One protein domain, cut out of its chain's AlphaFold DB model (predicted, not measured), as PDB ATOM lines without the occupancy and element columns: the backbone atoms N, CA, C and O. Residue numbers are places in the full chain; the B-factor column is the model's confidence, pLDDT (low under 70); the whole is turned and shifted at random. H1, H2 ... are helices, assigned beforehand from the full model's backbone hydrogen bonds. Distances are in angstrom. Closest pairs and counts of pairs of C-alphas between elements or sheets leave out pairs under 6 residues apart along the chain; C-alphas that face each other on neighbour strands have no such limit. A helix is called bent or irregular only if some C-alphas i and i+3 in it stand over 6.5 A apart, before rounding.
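AT A GLANCE: This is residues 163 to 291 of the 627 residues of an uncharacterized protein of Rhodococcus jostii (strain RHA1) (UniProt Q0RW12). One long helix, H4, runs through the middle, with H1 packed along one side and H7 crossing it on another; H3 folds back on H4 as a hairpin. H5 packs on H7, H2 lies toward one end of the longest axis, and H6 and the tail 279 to 291 toward the other. The class is all helix: 129 residues are printed, with seven named helices, H1 to H7 in order, and no named strand. The whole is compact, with a radius of gyration of the C-alphas of 14.0 A and spans of 41 by 32 by 28 A.

IN THESE COORDINATES: Find C-alpha 163 at (165.259, 200.226, 158.025), where H1, residues 163 to 176, begins; it is irregular, C-alphas 170 and 173 being 9.1 A apart. Then come H2, 188 to 191, and H3, 193 to 205, 18.0 A long. H4, 212 to 232, runs 30.4 A from (145.689, 225.158, 160.733). Next are H5, 241 to 248, and H6, 252 to 258. H7, 267 to 278, spans 16.3 A and ends at (152.477, 206.586, 175.258).

HOW THE PARTS SIT: Start at H4, which touches H1 at C-alphas 165 and 230, 4.8 A, a shallow tilt of 29 degrees, opposite ways. H1 touches H2 at C-alphas 167 and 188, 4.7 A. The hairpin H3 and H4 comes closest at C-alphas 199 and 222, 6.3 A. H7 touches H4 at C-alphas 267 and 217, 5.0 A, a steep tilt of 61 degrees, and H5 at C-alphas 268 and 248, 6.5 A. H6 is close to but not clearly touching H5, with C-alphas 255 and 248 6.5 A apart. H4, H5 and H6 have every O i to N i+4 pair within hydrogen-bond range; H1 has 7 of 10, H3 7 of 9, H7 7 of 8, and H2 is too short for one.

THE WHOLE: The farthest C-alphas, of Ser 185 and His 285, are 42.0 A apart. The printed part has no cut, the link H1 to H2 is long, and no printed residue is under 70 in pLDDT.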
ATOM      1  N   GLU A 163     166.131 199.882 159.159       83.06
ATOM      2  CA  GLU A 163     165.259 200.226 158.025       83.06
ATOM      3  C   GLU A 163     164.321 201.400 158.347       83.06
ATOM      4  O   GLU A 163     164.114 202.285 157.522       83.06
ATOM      5  N   GLY A 164     163.771 201.425 159.563       84.12
ATOM      6  CA  GLY A 164     162.917 202.497 160.064       84.12
ATOM      7  C   GLY A 164     163.696 203.780 160.342       84.12
ATOM      8  O   GLY A 164     163.225 204.851 159.973       84.12
ATOM      9  N   ALA A 165     164.891 203.688 160.933       86.00
ATOM     10  CA  ALA A 165     165.760 204.847 161.152       86.00
ATOM     11  C   ALA A 165     166.196 205.485 159.819       86.00
ATOM     12  O   ALA A 165     166.062 206.698 159.644       86.00
ATOM     13  N   ARG A 166     166.615 204.664 158.842       88.12
ATOM     14  CA  ARG A 166     166.925 205.101 157.470       88.12
ATOM     15  C   ARG A 166     165.709 205.741 156.804       88.12
ATOM     16  O   ARG A 166     165.804 206.879 156.367       88.12
ATOM     17  N   ALA A 167     164.540 205.098 156.854       89.12
ATOM     18  CA  ALA A 167     163.308 205.648 156.289       89.12
ATOM     19  C   ALA A 167     162.880 206.993 156.914       89.12
ATOM     20  O   ALA A 167     162.305 207.829 156.217       89.12
ATOM     21  N   ILE A 168     163.157 207.237 158.202       90.31
ATOM     22  CA  ILE A 168     162.943 208.549 158.847       90.31
ATOM     23  C   ILE A 168     163.902 209.597 158.258       90.31
ATOM     24  O   ILE A 168     163.465 210.711 157.950       90.31
ATOM     25  N   GLY A 169     165.170 209.236 158.042       88.38
ATOM     26  CA  GLY A 169     166.158 210.068 157.347       88.38
ATOM     27  C   GLY A 169     165.762 210.392 155.901       88.38
ATOM     28  O   GLY A 169     165.694 211.566 155.541       88.38
ATOM     29  N   ASP A 170     165.415 209.369 155.115       89.56
ATOM     30  CA  ASP A 170     165.053 209.468 153.692       89.56
ATOM     31  C   ASP A 170     163.770 210.283 153.463       89.56
ATOM     32  O   ASP A 170     163.663 211.054 152.507       89.56
ATOM     33  N   LEU A 171     162.778 210.153 154.357       89.88
ATOM     34  CA  LEU A 171     161.598 211.021 154.352       89.88
ATOM     35  C   LEU A 171     161.993 212.481 154.610       89.88
ATOM     36  O   LEU A 171     161.455 213.390 153.970       89.88
ATOM     37  N   GLY A 172     162.910 212.710 155.548       88.38
ATOM     38  CA  GLY A 172     163.429 214.025 155.893       88.38
ATOM     39  C   GLY A 172     162.393 214.982 156.500       88.38
ATOM     40  O   GLY A 172     161.173 214.783 156.481       88.38
ATOM     41  N   ILE A 173     162.890 216.102 157.028       87.62
ATOM     42  CA  ILE A 173     162.084 217.071 157.792       87.62
ATOM     43  C   ILE A 173     160.897 217.634 156.984       87.62
ATOM     44  O   ILE A 173     159.847 217.926 157.560       87.62
ATOM     45  N   ARG A 174     161.005 217.756 155.650       85.75
ATOM     46  CA  ARG A 174     159.905 218.255 154.799       85.75
ATOM     47  C   ARG A 174     158.686 217.332 154.831       85.75
ATOM     48  O   ARG A 174     157.563 217.830 154.945       85.75
ATOM     49  N   ASN A 175     158.902 216.019 154.722       87.81
ATOM     50  CA  ASN A 175     157.811 215.051 154.681       87.81
ATOM     51  C   ASN A 175     157.293 214.748 156.089       87.81
ATOM     52  O   ASN A 175     156.084 214.825 156.301       87.81
ATOM     53  N   LEU A 176     158.184 214.534 157.068       88.69
ATOM     54  CA  LEU A 176     157.810 214.264 158.465       88.69
ATOM     55  C   LEU A 176     156.879 215.347 159.044       88.69
ATOM     56  O   LEU A 176     155.871 215.026 159.670       88.69
ATOM     57  N   ARG A 177     157.153 216.628 158.757       89.19
ATOM     58  CA  ARG A 177     156.332 217.779 159.187       89.19
ATOM     59  C   ARG A 177     155.056 218.014 158.366       89.19
ATOM     60  O   ARG A 177     154.305 218.943 158.659       89.19
ATOM     61  N   ARG A 178     154.818 217.226 157.312       87.19
ATOM     62  CA  ARG A 178     153.637 217.309 156.430       87.19
ATOM     63  C   ARG A 178     153.385 218.714 155.863       87.19
ATOM     64  O   ARG A 178     152.243 219.165 155.766       87.19
ATOM     65  N   LEU A 179     154.457 219.410 155.470       80.50
ATOM     66  CA  LEU A 179     154.375 220.725 154.817       80.50
ATOM     67  C   LEU A 179     153.601 220.629 153.484       80.50
ATOM     68  O   LEU A 179     153.402 219.533 152.972       80.50
ATOM     69  N   GLN A 180     153.153 221.750 152.904       74.12
ATOM     70  CA  GLN A 180     152.234 221.744 151.744       74.12
ATOM     71  C   GLN A 180     152.677 220.846 150.571       74.12
ATOM     72  O   GLN A 180     151.822 220.238 149.937       74.12
ATOM     73  N   CYS A 181     153.987 220.707 150.343       75.19
ATOM     74  CA  CYS A 181     154.573 219.894 149.273       75.19
ATOM     75  C   CYS A 181     155.227 218.589 149.782       75.19
ATOM     76  O   CYS A 181     156.270 218.186 149.264       75.19
ATOM     77  N   HIS A 182     154.692 217.956 150.835       85.50
ATOM     78  CA  HIS A 182     155.163 216.629 151.252       85.50
ATOM     79  C   HIS A 182     154.722 215.542 150.267       85.50
ATOM     80  O   HIS A 182     153.585 215.539 149.795       85.50
ATOM     81  N   ASP A 183     155.613 214.589 150.009       86.88
ATOM     82  CA  ASP A 183     155.272 213.377 149.271       86.88
ATOM     83  C   ASP A 183     154.478 212.438 150.195       86.88
ATOM     84  O   ASP A 183     154.966 212.031 151.249       86.88
ATOM     85  N   ARG A 184     153.235 212.121 149.816       82.88
ATOM     86  CA  ARG A 184     152.353 211.180 150.535       82.88
ATOM     87  C   ARG A 184     152.545 209.725 150.102       82.88
ATOM     88  O   ARG A 184     152.128 208.822 150.820       82.88
ATOM     89  N   SER A 185     153.136 209.511 148.933       86.12
ATOM     90  CA  SER A 185     153.407 208.209 148.316       86.12
ATOM     91  C   SER A 185     154.789 207.649 148.651       86.12
ATOM     92  O   SER A 185     155.018 206.466 148.399       86.12
ATOM     93  N   ALA A 186     155.679 208.454 149.245       89.19
ATOM     94  CA  ALA A 186     157.030 208.045 149.623       89.19
ATOM     95  C   ALA A 186     157.033 206.692 150.373       89.19
ATOM     96  O   ALA A 186     156.333 206.547 151.384       89.19
ATOM     97  N   PRO A 187     157.832 205.701 149.933       87.12
ATOM     98  CA  PRO A 187     157.770 204.338 150.463       87.12
ATOM     99  C   PRO A 187     158.126 204.263 151.954       87.12
ATOM    100  O   PRO A 187     157.567 203.431 152.673       87.12
ATOM    101  N   GLY A 188     158.968 205.183 152.443       87.88
ATOM    102  CA  GLY A 188     159.339 205.289 153.854       87.88
ATOM    103  C   GLY A 188     158.142 205.391 154.807       87.88
ATOM    104  O   GLY A 188     158.204 204.846 155.905       87.88
ATOM    105  N   TRP A 189     157.008 205.971 154.383       89.50
ATOM    106  CA  TRP A 189     155.789 206.026 155.205       89.50
ATOM    107  C   TRP A 189     155.241 204.644 155.574       89.50
ATOM    108  O   TRP A 189     154.698 204.478 156.666       89.50
ATOM    109  N   ARG A 190     155.392 203.645 154.693       88.62
ATOM    110  CA  ARG A 190     154.981 202.260 154.976       88.62
ATOM    111  C   ARG A 190     155.932 201.610 155.979       88.62
ATOM    112  O   ARG A 190     155.464 200.989 156.928       88.62
ATOM    113  N   VAL A 191     157.239 201.826 155.811       88.62
ATOM    114  CA  VAL A 191     158.293 201.311 156.706       88.62
ATOM    115  C   VAL A 191     158.109 201.841 158.132       88.62
ATOM    116  O   VAL A 191     158.126 201.074 159.093       88.62
ATOM    117  N   ILE A 192     157.842 203.143 158.286       90.69
ATOM    118  CA  ILE A 192     157.642 203.768 159.604       90.69
ATOM    119  C   ILE A 192     156.204 203.647 160.133       90.69
ATOM    120  O   ILE A 192     155.921 204.131 161.229       90.69
ATOM    121  N   GLY A 193     155.290 203.005 159.395       86.94
ATOM    122  CA  GLY A 193     153.859 202.944 159.720       86.94
ATOM    123  C   GLY A 193     153.573 202.395 161.124       86.94
ATOM    124  O   GLY A 193     152.681 202.893 161.811       86.94
ATOM    125  N   ARG A 194     154.405 201.449 161.588       88.00
ATOM    126  CA  ARG A 194     154.439 200.947 162.973       88.00
ATOM    127  C   ARG A 194     154.556 202.067 164.012       88.00
ATOM    128  O   ARG A 194     153.809 202.084 164.981       88.00
ATOM    129  N   LEU A 195     155.520 202.965 163.817       87.69
ATOM    130  CA  LEU A 195     155.862 204.039 164.755       87.69
ATOM    131  C   LEU A 195     154.923 205.236 164.604       87.69
ATOM    132  O   LEU A 195     154.644 205.935 165.571       87.69
ATOM    133  N   LEU A 196     154.428 205.466 163.387       89.75
ATOM    134  CA  LEU A 196     153.568 206.594 163.062       89.75
ATOM    135  C   LEU A 196     152.132 206.412 163.575       89.75
ATOM    136  O   LEU A 196     151.560 207.348 164.134       89.75
ATOM    137  N   ARG A 197     151.547 205.218 163.415       89.62
ATOM    138  CA  ARG A 197     150.130 204.965 163.722       89.62
ATOM    139  C   ARG A 197     149.734 205.276 165.181       89.62
ATOM    140  O   ARG A 197     148.689 205.902 165.353       89.62
ATOM    141  N   PRO A 198     150.516 204.932 166.228       89.81
ATOM    142  CA  PRO A 198     150.200 205.325 167.606       89.81
ATOM    143  C   PRO A 198     150.184 206.849 167.800       89.81
ATOM    144  O   PRO A 198     149.302 207.380 168.471       89.81
ATOM    145  N   LEU A 199     151.121 207.565 167.165       91.31
ATOM    146  CA  LEU A 199     151.235 209.025 167.241       91.31
ATOM    147  C   LEU A 199     150.066 209.733 166.528       91.31
ATOM    148  O   LEU A 199     149.577 210.770 166.979       91.31
ATOM    149  N   GLU A 200     149.584 209.171 165.417       89.44
ATOM    150  CA  GLU A 200     148.381 209.659 164.735       89.44
ATOM    151  C   GLU A 200     147.111 209.410 165.555       89.44
ATOM    152  O   GLU A 200     146.269 210.304 165.639       89.44
ATOM    153  N   VAL A 201     146.993 208.249 166.211       90.19
ATOM    154  CA  VAL A 201     145.865 207.940 167.103       90.19
ATOM    155  C   VAL A 201     145.843 208.865 168.321       90.19
ATOM    156  O   VAL A 201     144.778 209.392 168.637       90.19
ATOM    157  N   VAL A 202     146.991 209.136 168.963       90.25
ATOM    158  CA  VAL A 202     147.070 210.155 170.028       90.25
ATOM    159  C   VAL A 202     146.528 211.482 169.516       90.25
ATOM    160  O   VAL A 202     145.599 212.027 170.101       90.25
ATOM    161  N   ASN A 203     147.056 211.979 168.397       89.94
ATOM    162  CA  ASN A 203     146.629 213.254 167.828       89.94
ATOM    163  C   ASN A 203     145.134 213.300 167.473       89.94
ATOM    164  O   ASN A 203     144.512 214.342 167.664       89.94
ATOM    165  N   ALA A 204     144.556 212.200 166.986       87.56
ATOM    166  CA  ALA A 204     143.125 212.101 166.699       87.56
ATOM    167  C   ALA A 204     142.254 212.090 167.970       87.56
ATOM    168  O   ALA A 204     141.125 212.573 167.931       87.56
ATOM    169  N   GLY A 205     142.776 211.570 169.087       85.69
ATOM    170  CA  GLY A 205     142.087 211.513 170.379       85.69
ATOM    171  C   GLY A 205     142.177 212.784 171.234       85.69
ATOM    172  O   GLY A 205     141.481 212.865 172.243       85.69
ATOM    173  N   LEU A 206     143.011 213.771 170.877       88.00
ATOM    174  CA  LEU A 206     143.139 215.008 171.658       88.00
ATOM    175  C   LEU A 206     141.989 215.990 171.383       88.00
ATOM    176  O   LEU A 206     141.826 216.464 170.258       88.00
ATOM    177  N   ASP A 207     141.290 216.419 172.438       84.06
ATOM    178  CA  ASP A 207     140.318 217.519 172.388       84.06
ATOM    179  C   ASP A 207     141.041 218.852 172.113       84.06
ATOM    180  O   ASP A 207     141.588 219.533 172.991       84.06
ATOM    181  N   SER A 208     141.132 219.195 170.829       78.62
ATOM    182  CA  SER A 208     141.815 220.386 170.346       78.62
ATOM    183  C   SER A 208     141.122 220.944 169.100       78.62
ATOM    184  O   SER A 208     141.104 220.272 168.070       78.62
ATOM    185  N   PRO A 209     140.624 222.200 169.115       73.31
ATOM    186  CA  PRO A 209     140.020 222.814 167.935       73.31
ATOM    187  C   PRO A 209     140.958 222.796 166.721       73.31
ATOM    188  O   PRO A 209     142.140 223.150 166.811       73.31
ATOM    189  N   VAL A 210     140.398 222.417 165.569       71.50
ATOM    190  CA  VAL A 210     141.110 222.027 164.339       71.50
ATOM    191  C   VAL A 210     141.606 223.241 163.528       71.50
ATOM    192  O   VAL A 210     141.371 223.383 162.325       71.50
ATOM    193  N   THR A 211     142.333 224.154 164.175       84.38
ATOM    194  CA  THR A 211     142.984 225.274 163.478       84.38
ATOM    195  C   THR A 211     144.177 224.778 162.654       84.38
ATOM    196  O   THR A 211     144.796 223.759 162.969       84.38
ATOM    197  N   VAL A 212     144.528 225.498 161.582       83.81
ATOM    198  CA  VAL A 212     145.689 225.158 160.733       83.81
ATOM    199  C   VAL A 212     146.984 225.146 161.555       83.81
ATOM    200  O   VAL A 212     147.777 224.213 161.445       83.81
ATOM    201  N   HIS A 213     147.160 226.125 162.449       84.94
ATOM    202  CA  HIS A 213     148.313 226.193 163.349       84.94
ATOM    203  C   HIS A 213     148.387 224.983 164.294       84.94
ATOM    204  O   HIS A 213     149.469 224.426 164.480       84.94
ATOM    205  N   ARG A 214     147.263 224.551 164.881       85.12
ATOM    206  CA  ARG A 214     147.249 223.414 165.816       85.12
ATOM    207  C   ARG A 214     147.526 222.092 165.105       85.12
ATOM    208  O   ARG A 214     148.383 221.353 165.570       85.12
ATOM    209  N   ARG A 215     146.923 221.863 163.932       86.38
ATOM    210  CA  ARG A 215     147.257 220.716 163.065       86.38
ATOM    211  C   ARG A 215     148.745 220.672 162.703       86.38
ATOM    212  O   ARG A 215     149.346 219.606 162.744       86.38
ATOM    213  N   ARG A 216     149.353 221.827 162.407       87.88
ATOM    214  CA  ARG A 216     150.797 221.920 162.156       87.88
ATOM    215  C   ARG A 216     151.628 221.597 163.401       87.88
ATOM    216  O   ARG A 216     152.570 220.833 163.290       87.88
ATOM    217  N   ALA A 217     151.266 222.117 164.575       90.00
ATOM    218  CA  ALA A 217     151.976 221.818 165.823       90.00
ATOM    219  C   ALA A 217     151.889 220.329 166.218       90.00
ATOM    220  O   ALA A 217     152.848 219.780 166.750       90.00
ATOM    221  N   MET A 218     150.768 219.671 165.909       90.44
ATOM    222  CA  MET A 218     150.579 218.225 166.074       90.44
ATOM    223  C   MET A 218     151.485 217.424 165.125       90.44
ATOM    224  O   MET A 218     152.192 216.529 165.576       90.44
ATOM    225  N   ALA A 219     151.546 217.786 163.837       90.44
ATOM    226  CA  ALA A 219     152.464 217.161 162.877       90.44
ATOM    227  C   ALA A 219     153.948 217.422 163.213       90.44
ATOM    228  O   ALA A 219     154.771 216.516 163.121       90.44
ATOM    229  N   ASP A 220     154.283 218.633 163.664       92.19
ATOM    230  CA  ASP A 220     155.628 218.985 164.127       92.19
ATOM    231  C   ASP A 220     156.014 218.169 165.383       92.19
ATOM    232  O   ASP A 220     157.152 217.720 165.477       92.19
ATOM    233  N   ALA A 221     155.079 217.888 166.303       93.44
ATOM    234  CA  ALA A 221     155.322 217.006 167.454       93.44
ATOM    235  C   ALA A 221     155.602 215.550 167.035       93.44
ATOM    236  O   ALA A 221     156.536 214.936 167.547       93.44
ATOM    237  N   VAL A 222     154.848 215.015 166.065       93.69
ATOM    238  CA  VAL A 222     155.110 213.687 165.470       93.69
ATOM    239  C   VAL A 222     156.502 213.639 164.843       93.69
ATOM    240  O   VAL A 222     157.246 212.690 165.076       93.69
ATOM    241  N   ALA A 223     156.881 214.675 164.090       93.50
ATOM    242  CA  ALA A 223     158.201 214.768 163.476       93.50
ATOM    243  C   ALA A 223     159.329 214.785 164.522       93.50
ATOM    244  O   ALA A 223     160.309 214.067 164.349       93.50
ATOM    245  N   VAL A 224     159.179 215.541 165.621       93.62
ATOM    246  CA  VAL A 224     160.160 215.558 166.724       93.62
ATOM    247  C   VAL A 224     160.318 214.164 167.343       93.62
ATOM    248  O   VAL A 224     161.444 213.711 167.522       93.62
ATOM    249  N   LEU A 225     159.216 213.461 167.625       93.12
ATOM    250  CA  LEU A 225     159.257 212.127 168.240       93.12
ATOM    251  C   LEU A 225     159.897 211.071 167.332       93.12
ATOM    252  O   LEU A 225     160.666 210.243 167.813       93.12
ATOM    253  N   LEU A 226     159.611 211.107 166.027       92.38
ATOM    254  CA  LEU A 226     160.208 210.185 165.058       92.38
ATOM    255  C   LEU A 226     161.710 210.440 164.886       92.38
ATOM    256  O   LEU A 226     162.488 209.493 164.958       92.38
ATOM    257  N   VAL A 227     162.127 211.702 164.722       91.56
ATOM    258  CA  VAL A 227     163.553 212.065 164.637       91.56
ATOM    259  C   VAL A 227     164.286 211.641 165.909       91.56
ATOM    260  O   VAL A 227     165.284 210.931 165.822       91.56
ATOM    261  N   ARG A 228     163.747 211.962 167.092       90.38
ATOM    262  CA  ARG A 228     164.374 211.593 168.367       90.38
ATOM    263  C   ARG A 228     164.441 210.077 168.586       90.38
ATOM    264  O   ARG A 228     165.429 209.581 169.115       90.38
ATOM    265  N   GLY A 229     163.428 209.329 168.144       89.31
ATOM    266  CA  GLY A 229     163.444 207.863 168.180       89.31
ATOM    267  C   GLY A 229     164.498 207.249 167.261       89.31
ATOM    268  O   GLY A 229     165.138 206.274 167.647       89.31
ATOM    269  N   ALA A 230     164.722 207.836 166.083       89.19
ATOM    270  CA  ALA A 230     165.800 207.427 165.185       89.19
ATOM    271  C   ALA A 230     167.192 207.759 165.758       89.19
ATOM    272  O   ALA A 230     168.087 206.930 165.659       89.19
ATOM    273  N   GLU A 231     167.361 208.921 166.402       88.12
ATOM    274  CA  GLU A 231     168.614 209.320 167.071       88.12
ATOM    275  C   GLU A 231     168.993 208.399 168.243       88.12
ATOM    276  O   GLU A 231     170.159 208.048 168.395       88.12
ATOM    277  N   ILE A 232     168.022 208.021 169.086       86.31
ATOM    278  CA  ILE A 232     168.248 207.148 170.254       86.31
ATOM    279  C   ILE A 232     168.294 205.659 169.842       86.31
ATOM    280  O   ILE A 232     168.802 204.820 170.585       86.31
ATOM    281  N   GLY A 233     167.726 205.298 168.686       85.62
ATOM    282  CA  GLY A 233     167.518 203.906 168.260       85.62
ATOM    283  C   GLY A 233     166.395 203.176 169.018       85.62
ATOM    284  O   GLY A 233     166.162 201.988 168.799       85.62
ATOM    285  N   ARG A 234     165.665 203.869 169.903       87.94
ATOM    286  CA  ARG A 234     164.622 203.301 170.776       87.94
ATOM    287  C   ARG A 234     163.267 203.939 170.535       87.94
ATOM    288  O   ARG A 234     163.160 205.152 170.345       87.94
ATOM    289  N   THR A 235     162.215 203.131 170.600       87.88
ATOM    290  CA  THR A 235     160.840 203.613 170.461       87.88
ATOM    291  C   THR A 235     160.380 204.366 171.711       87.88
ATOM    292  O   THR A 235     160.802 204.085 172.830       87.88
ATOM    293  N   PHE A 236     159.465 205.319 171.527       86.75
ATOM    294  CA  PHE A 236     158.911 206.160 172.600       86.75
ATOM    295  C   PHE A 236     158.149 205.381 173.693       86.75
ATOM    296  O   PHE A 236     157.799 205.957 174.719       86.75
ATOM    297  N   TRP A 237     157.893 204.084 173.482       86.56
ATOM    298  CA  TRP A 237     157.285 203.174 174.454       86.56
ATOM    299  C   TRP A 237     158.200 202.850 175.642       86.56
ATOM    300  O   TRP A 237     157.704 202.555 176.724       86.56
ATOM    301  N   VAL A 238     159.522 202.880 175.437       87.69
ATOM    302  CA  VAL A 238     160.527 202.458 176.434       87.69
ATOM    303  C   VAL A 238     161.380 203.603 176.977       87.69
ATOM    304  O   VAL A 238     162.294 203.363 177.762       87.69
ATOM    305  N   TRP A 239     161.114 204.842 176.556       89.00
ATOM    306  CA  TRP A 239     161.859 206.004 177.037       89.00
ATOM    307  C   TRP A 239     161.614 206.235 178.533       89.00
ATOM    308  O   TRP A 239     160.476 206.318 178.999       89.00
ATOM    309  N   SER A 240     162.711 206.376 179.267       87.56
ATOM    310  CA  SER A 240     162.767 206.720 180.685       87.56
ATOM    311  C   SER A 240     162.166 208.099 180.988       87.56
ATOM    312  O   SER A 240     161.954 208.940 180.110       87.56
ATOM    313  N   THR A 241     161.912 208.367 182.273       86.88
ATOM    314  CA  THR A 241     161.441 209.693 182.718       86.88
ATOM    315  C   THR A 241     162.476 210.775 182.399       86.88
ATOM    316  O   THR A 241     162.110 211.908 182.105       86.88
ATOM    317  N   GLU A 242     163.755 210.418 182.440       87.25
ATOM    318  CA  GLU A 242     164.913 211.235 182.102       87.25
ATOM    319  C   GLU A 242     164.933 211.569 180.602       87.25
ATOM    320  O   GLU A 242     164.890 212.747 180.262       87.25
ATOM    321  N   GLU A 243     164.851 210.575 179.705       88.62
ATOM    322  CA  GLU A 243     164.783 210.796 178.245       88.62
ATOM    323  C   GLU A 243     163.579 211.677 177.842       88.62
ATOM    324  O   GLU A 243     163.692 212.534 176.960       88.62
ATOM    325  N   TRP A 244     162.434 211.531 178.524       90.50
ATOM    326  CA  TRP A 244     161.286 212.427 178.347       90.50
ATOM    327  C   TRP A 244     161.522 213.840 178.898       90.50
ATOM    328  O   TRP A 244     161.086 214.804 178.270       90.50
ATOM    329  N   VAL A 245     162.188 214.000 180.046       88.75
ATOM    330  CA  VAL A 245     162.537 215.328 180.589       88.75
ATOM    331  C   VAL A 245     163.535 216.045 179.683       88.75
ATOM    332  O   VAL A 245     163.354 217.238 179.454       88.75
ATOM    333  N   ASP A 246     164.514 215.338 179.125       88.25
ATOM    334  CA  ASP A 246     165.523 215.903 178.225       88.25
ATOM    335  C   ASP A 246     164.916 216.353 176.886       88.25
ATOM    336  O   ASP A 246     165.318 217.375 176.339       88.25
ATOM    337  N   LEU A 247     163.907 215.640 176.366       88.56
ATOM    338  CA  LEU A 247     163.175 216.073 175.166       88.56
ATOM    339  C   LEU A 247     162.205 217.235 175.437       88.56
ATOM    340  O   LEU A 247     161.915 218.043 174.552       88.56
ATOM    341  N   LEU A 248     161.616 217.272 176.633       88.50
ATOM    342  CA  LEU A 248     160.605 218.263 176.988       88.50
ATOM    343  C   LEU A 248     161.203 219.551 177.555       88.50
ATOM    344  O   LEU A 248     160.513 220.565 177.485       88.50
ATOM    345  N   ASP A 249     162.419 219.513 178.105       87.69
ATOM    346  CA  ASP A 249     163.096 220.535 178.921       87.69
ATOM    347  C   ASP A 249     162.337 220.962 180.189       87.69
ATOM    348  O   ASP A 249     161.139 220.700 180.363       87.69
ATOM    349  N   ARG A 250     162.980 221.705 181.102       82.75
ATOM    350  CA  ARG A 250     162.316 222.130 182.350       82.75
ATOM    351  C   ARG A 250     161.294 223.222 182.084       82.75
ATOM    352  O   ARG A 250     160.189 223.151 182.625       82.75
ATOM    353  N   ASP A 251     161.597 224.187 181.216       82.38
ATOM    354  CA  ASP A 251     160.657 225.253 180.857       82.38
ATOM    355  C   ASP A 251     160.622 225.624 179.364       82.38
ATOM    356  O   ASP A 251     161.418 225.176 178.538       82.38
ATOM    357  N   GLN A 252     159.618 226.421 178.999       83.44
ATOM    358  CA  GLN A 252     159.334 226.795 177.615       83.44
ATOM    359  C   GLN A 252     160.461 227.614 176.953       83.44
ATOM    360  O   GLN A 252     160.488 227.702 175.724       83.44
ATOM    361  N   VAL A 253     161.366 228.210 177.739       84.94
ATOM    362  CA  VAL A 253     162.534 228.969 177.272       84.94
ATOM    363  C   VAL A 253     163.706 228.029 176.999       84.94
ATOM    364  O   VAL A 253     164.328 228.173 175.951       84.94
ATOM    365  N   GLU A 254     163.970 227.054 177.874       85.69
ATOM    366  CA  GLU A 254     164.918 225.960 177.593       85.69
ATOM    367  C   GLU A 254     164.480 225.160 176.357       85.69
ATOM    368  O   GLU A 254     165.252 225.049 175.408       85.69
ATOM    369  N   PHE A 255     163.204 224.763 176.279       86.81
ATOM    370  CA  PHE A 255     162.663 224.076 175.096       86.81
ATOM    371  C   PHE A 255     162.857 224.884 173.812       86.81
ATOM    372  O   PHE A 255     163.240 224.340 172.787       86.81
ATOM    373  N   ARG A 256     162.654 226.207 173.845       85.19
ATOM    374  CA  ARG A 256     162.890 227.063 172.669       85.19
ATOM    375  C   ARG A 256     164.372 227.226 172.292       85.19
ATOM    376  O   ARG A 256     164.639 227.787 171.234       85.19
ATOM    377  N   ARG A 257     165.313 226.781 173.130       85.81
ATOM    378  CA  ARG A 257     166.760 226.764 172.845       85.81
ATOM    379  C   ARG A 257     167.242 225.400 172.361       85.81
ATOM    380  O   ARG A 257     168.085 225.362 171.472       85.81
ATOM    381  N   ASN A 258     166.716 224.324 172.944       85.75
ATOM    382  CA  ASN A 258     167.199 222.962 172.724       85.75
ATOM    383  C   ASN A 258     166.382 222.202 171.665       85.75
ATOM    384  O   ASN A 258     166.928 221.351 170.964       85.75
ATOM    385  N   ALA A 259     165.091 222.515 171.506       83.69
ATOM    386  CA  ALA A 259     164.267 221.904 170.470       83.69
ATOM    387  C   ALA A 259     164.724 222.327 169.059       83.69
ATOM    388  O   ALA A 259     165.261 223.426 168.878       83.69
ATOM    389  N   PRO A 260     164.455 221.507 168.024       85.00
ATOM    390  CA  PRO A 260     164.791 221.856 166.651       85.00
ATOM    391  C   PRO A 260     164.209 223.218 166.258       85.00
ATOM    392  O   PRO A 260     163.022 223.461 166.463       85.00
ATOM    393  N   ALA A 261     165.008 224.083 165.623       85.00
ATOM    394  CA  ALA A 261     164.644 225.479 165.317       85.00
ATOM    395  C   ALA A 261     163.352 225.658 164.486       85.00
ATOM    396  O   ALA A 261     162.816 226.759 164.363       85.00
ATOM    397  N   TRP A 262     162.847 224.578 163.889       85.75
ATOM    398  CA  TRP A 262     161.603 224.542 163.134       85.75
ATOM    399  C   TRP A 262     160.351 224.203 163.963       85.75
ATOM    400  O   TRP A 262     159.242 224.326 163.425       85.75
ATOM    401  N   ALA A 263     160.506 223.764 165.215       85.88
ATOM    402  CA  ALA A 263     159.430 223.420 166.139       85.88
ATOM    403  C   ALA A 263     158.929 224.677 166.871       85.88
ATOM    404  O   ALA A 263     159.672 225.359 167.573       85.88
ATOM    405  N   GLY A 264     157.645 225.001 166.698       82.06
ATOM    406  CA  GLY A 264     157.030 226.159 167.354       82.06
ATOM    407  C   GLY A 264     156.786 225.953 168.854       82.06
ATOM    408  O   GLY A 264     156.732 224.828 169.343       82.06
ATOM    409  N   GLU A 265     156.542 227.046 169.578       81.06
ATOM    410  CA  GLU A 265     156.299 227.036 171.031       81.06
ATOM    411  C   GLU A 265     155.181 226.058 171.455       81.06
ATOM    412  O   GLU A 265     155.341 225.284 172.399       81.06
ATOM    413  N   GLU A 266     154.093 226.014 170.680       85.06
ATOM    414  CA  GLU A 266     152.939 225.126 170.882       85.06
ATOM    415  C   GLU A 266     153.287 223.625 170.863       85.06
ATOM    416  O   GLU A 266     152.574 222.831 171.486       85.06
ATOM    417  N   VAL A 267     154.359 223.220 170.164       89.75
ATOM    418  CA  VAL A 267     154.750 221.811 169.953       89.75
ATOM    419  C   VAL A 267     155.002 221.112 171.287       89.75
ATOM    420  O   VAL A 267     154.518 219.998 171.490       89.75
ATOM    421  N   ARG A 268     155.644 221.801 172.243       90.31
ATOM    422  CA  ARG A 268     155.892 221.279 173.596       90.31
ATOM    423  C   ARG A 268     154.605 220.789 174.266       90.31
ATOM    424  O   ARG A 268     154.608 219.738 174.898       90.31
ATOM    425  N   SER A 269     153.490 221.509 174.107       89.06
ATOM    426  CA  SER A 269     152.214 221.127 174.733       89.06
ATOM    427  C   SER A 269     151.655 219.802 174.198       89.06
ATOM    428  O   SER A 269     151.039 219.054 174.957       89.06
ATOM    429  N   TYR A 270     151.914 219.484 172.925       90.50
ATOM    430  CA  TYR A 270     151.553 218.202 172.320       90.50
ATOM    431  C   TYR A 270     152.554 217.107 172.682       90.50
ATOM    432  O   TYR A 270     152.125 215.993 172.965       90.50
ATOM    433  N   LEU A 271     153.856 217.404 172.745       91.94
ATOM    434  CA  LEU A 271     154.868 216.440 173.194       91.94
ATOM    435  C   LEU A 271     154.585 215.945 174.619       91.94
ATOM    436  O   LEU A 271     154.625 214.741 174.850       91.94
ATOM    437  N   VAL A 272     154.190 216.828 175.547       91.50
ATOM    438  CA  VAL A 272     153.776 216.422 176.908       91.50
ATOM    439  C   VAL A 272     152.556 215.485 176.878       91.50
ATOM    440  O   VAL A 272     152.488 214.549 177.670       91.50
ATOM    441  N   ALA A 273     151.604 215.695 175.962       91.06
ATOM    442  CA  ALA A 273     150.446 214.809 175.817       91.06
ATOM    443  C   ALA A 273     150.829 213.423 175.259       91.06
ATOM    444  O   ALA A 273     150.308 212.417 175.731       91.06
ATOM    445  N   HIS A 274     151.774 213.356 174.314       91.06
ATOM    446  CA  HIS A 274     152.314 212.086 173.813       91.06
ATOM    447  C   HIS A 274     153.122 211.353 174.896       91.06
ATOM    448  O   HIS A 274     152.923 210.158 175.086       91.06
ATOM    449  N   ALA A 275     153.964 212.068 175.651       90.94
ATOM    450  CA  ALA A 275     154.727 211.518 176.773       90.94
ATOM    451  C   ALA A 275     153.812 210.863 177.818       90.94
ATOM    452  O   ALA A 275     154.069 209.751 178.276       90.94
ATOM    453  N   TYR A 276     152.709 211.537 178.158       90.12
ATOM    454  CA  TYR A 276     151.714 211.022 179.091       90.12
ATOM    455  C   TYR A 276     151.002 209.767 178.567       90.12
ATOM    456  O   TYR A 276     150.906 208.771 179.277       90.12
ATOM    457  N   LEU A 277     150.511 209.815 177.324       88.00
ATOM    458  CA  LEU A 277     149.654 208.772 176.757       88.00
ATOM    459  C   LEU A 277     150.414 207.528 176.268       88.00
ATOM    460  O   LEU A 277     149.832 206.448 176.253       88.00
ATOM    461  N   LEU A 278     151.678 207.668 175.855       85.00
ATOM    462  CA  LEU A 278     152.477 206.586 175.258       85.00
ATOM    463  C   LEU A 278     153.655 206.160 176.143       85.00
ATOM    464  O   LEU A 278     153.958 204.975 176.223       85.00
ATOM    465  N   GLY A 279     154.309 207.116 176.807       76.25
ATOM    466  CA  GLY A 279     155.500 206.886 177.632       76.25
ATOM    467  C   GLY A 279     155.225 206.728 179.129       76.25
ATOM    468  O   GLY A 279     156.163 206.729 179.918       76.25
ATOM    469  N   SER A 280     153.954 206.660 179.548       72.81
ATOM    470  CA  SER A 280     153.530 206.641 180.964       72.81
ATOM    471  C   SER A 280     154.098 207.795 181.816       72.81
ATOM    472  O   SER A 280     154.228 207.684 183.039       72.81
ATOM    473  N   PHE A 281     154.455 208.922 181.190       83.69
ATOM    474  CA  PHE A 281     155.165 210.009 181.858       83.69
ATOM    475  C   PHE A 281     154.280 210.732 182.883       83.69
ATOM    476  O   PHE A 281     153.393 211.509 182.530       83.69
ATOM    477  N   THR A 282     154.581 210.552 184.169       80.06
ATOM    478  CA  THR A 282     153.904 211.229 185.295       80.06
ATOM    479  C   THR A 282     154.798 212.245 186.023       80.06
ATOM    480  O   THR A 282     154.363 212.909 186.968       80.06
ATOM    481  N   GLY A 283     156.030 212.452 185.540       78.75
ATOM    482  CA  GLY A 283     157.065 213.345 186.086       78.75
ATOM    483  C   GLY A 283     156.777 214.854 186.003       78.75
ATOM    484  O   GLY A 283     157.700 215.664 185.948       78.75
ATOM    485  N   PHE A 284     155.509 215.273 186.023       82.44
ATOM    486  CA  PHE A 284     155.045 216.662 185.877       82.44
ATOM    487  C   PHE A 284     155.575 217.655 186.925       82.44
ATOM    488  O   PHE A 284     155.362 218.860 186.785       82.44
ATOM    489  N   HIS A 285     156.211 217.175 187.994       76.94
ATOM    490  CA  HIS A 285     156.899 218.000 188.987       76.94
ATOM    491  C   HIS A 285     158.311 218.419 188.531       76.94
ATOM    492  O   HIS A 285     158.794 219.458 188.972       76.94
ATOM    493  N   ARG A 286     158.946 217.641 187.638       80.38
ATOM    494  CA  ARG A 286     160.241 217.952 187.003       80.38
ATOM    495  C   ARG A 286     160.088 218.969 185.870       80.38
ATOM    496  O   ARG A 286     160.983 219.771 185.628       80.38
ATOM    497  N   LEU A 287     158.922 218.971 185.220       80.12
ATOM    498  CA  LEU A 287     158.499 220.047 184.327       80.12
ATOM    499  C   LEU A 287     158.080 221.277 185.153       80.12
ATOM    500  O   LEU A 287     157.309 221.168 186.109       80.12
ATOM    501  N   GLY A 288     158.545 222.457 184.753       75.00
ATOM    502  CA  GLY A 288     158.289 223.730 185.420       75.00
ATOM    503  C   GLY A 288     156.859 224.260 185.235       75.00
ATOM    504  O   GLY A 288     155.849 223.553 185.374       75.00
ATOM    505  N   SER A 289     156.728 225.558 184.955       71.81
ATOM    506  CA  SER A 289     155.418 226.157 184.686       71.81
ATOM    507  C   SER A 289     154.906 225.759 183.301       71.81
ATOM    508  O   SER A 289     155.329 226.318 182.293       71.81
ATOM    509  N   PHE A 290     153.942 224.838 183.266       79.25
ATOM    510  CA  PHE A 290     153.165 224.483 182.077       79.25
ATOM    511  C   PHE A 290     151.657 224.489 182.374       79.25
ATOM    512  O   PHE A 290     151.226 224.363 183.529       79.25
ATOM    513  N   GLN A 291     150.841 224.627 181.324       82.25
ATOM    514  CA  GLN A 291     149.383 224.755 181.415       82.25
ATOM    515  C   GLN A 291     148.681 223.409 181.695       82.25
ATOM    516  O   GLN A 291     148.082 222.804 180.808       82.25
TER     517      GLN A 291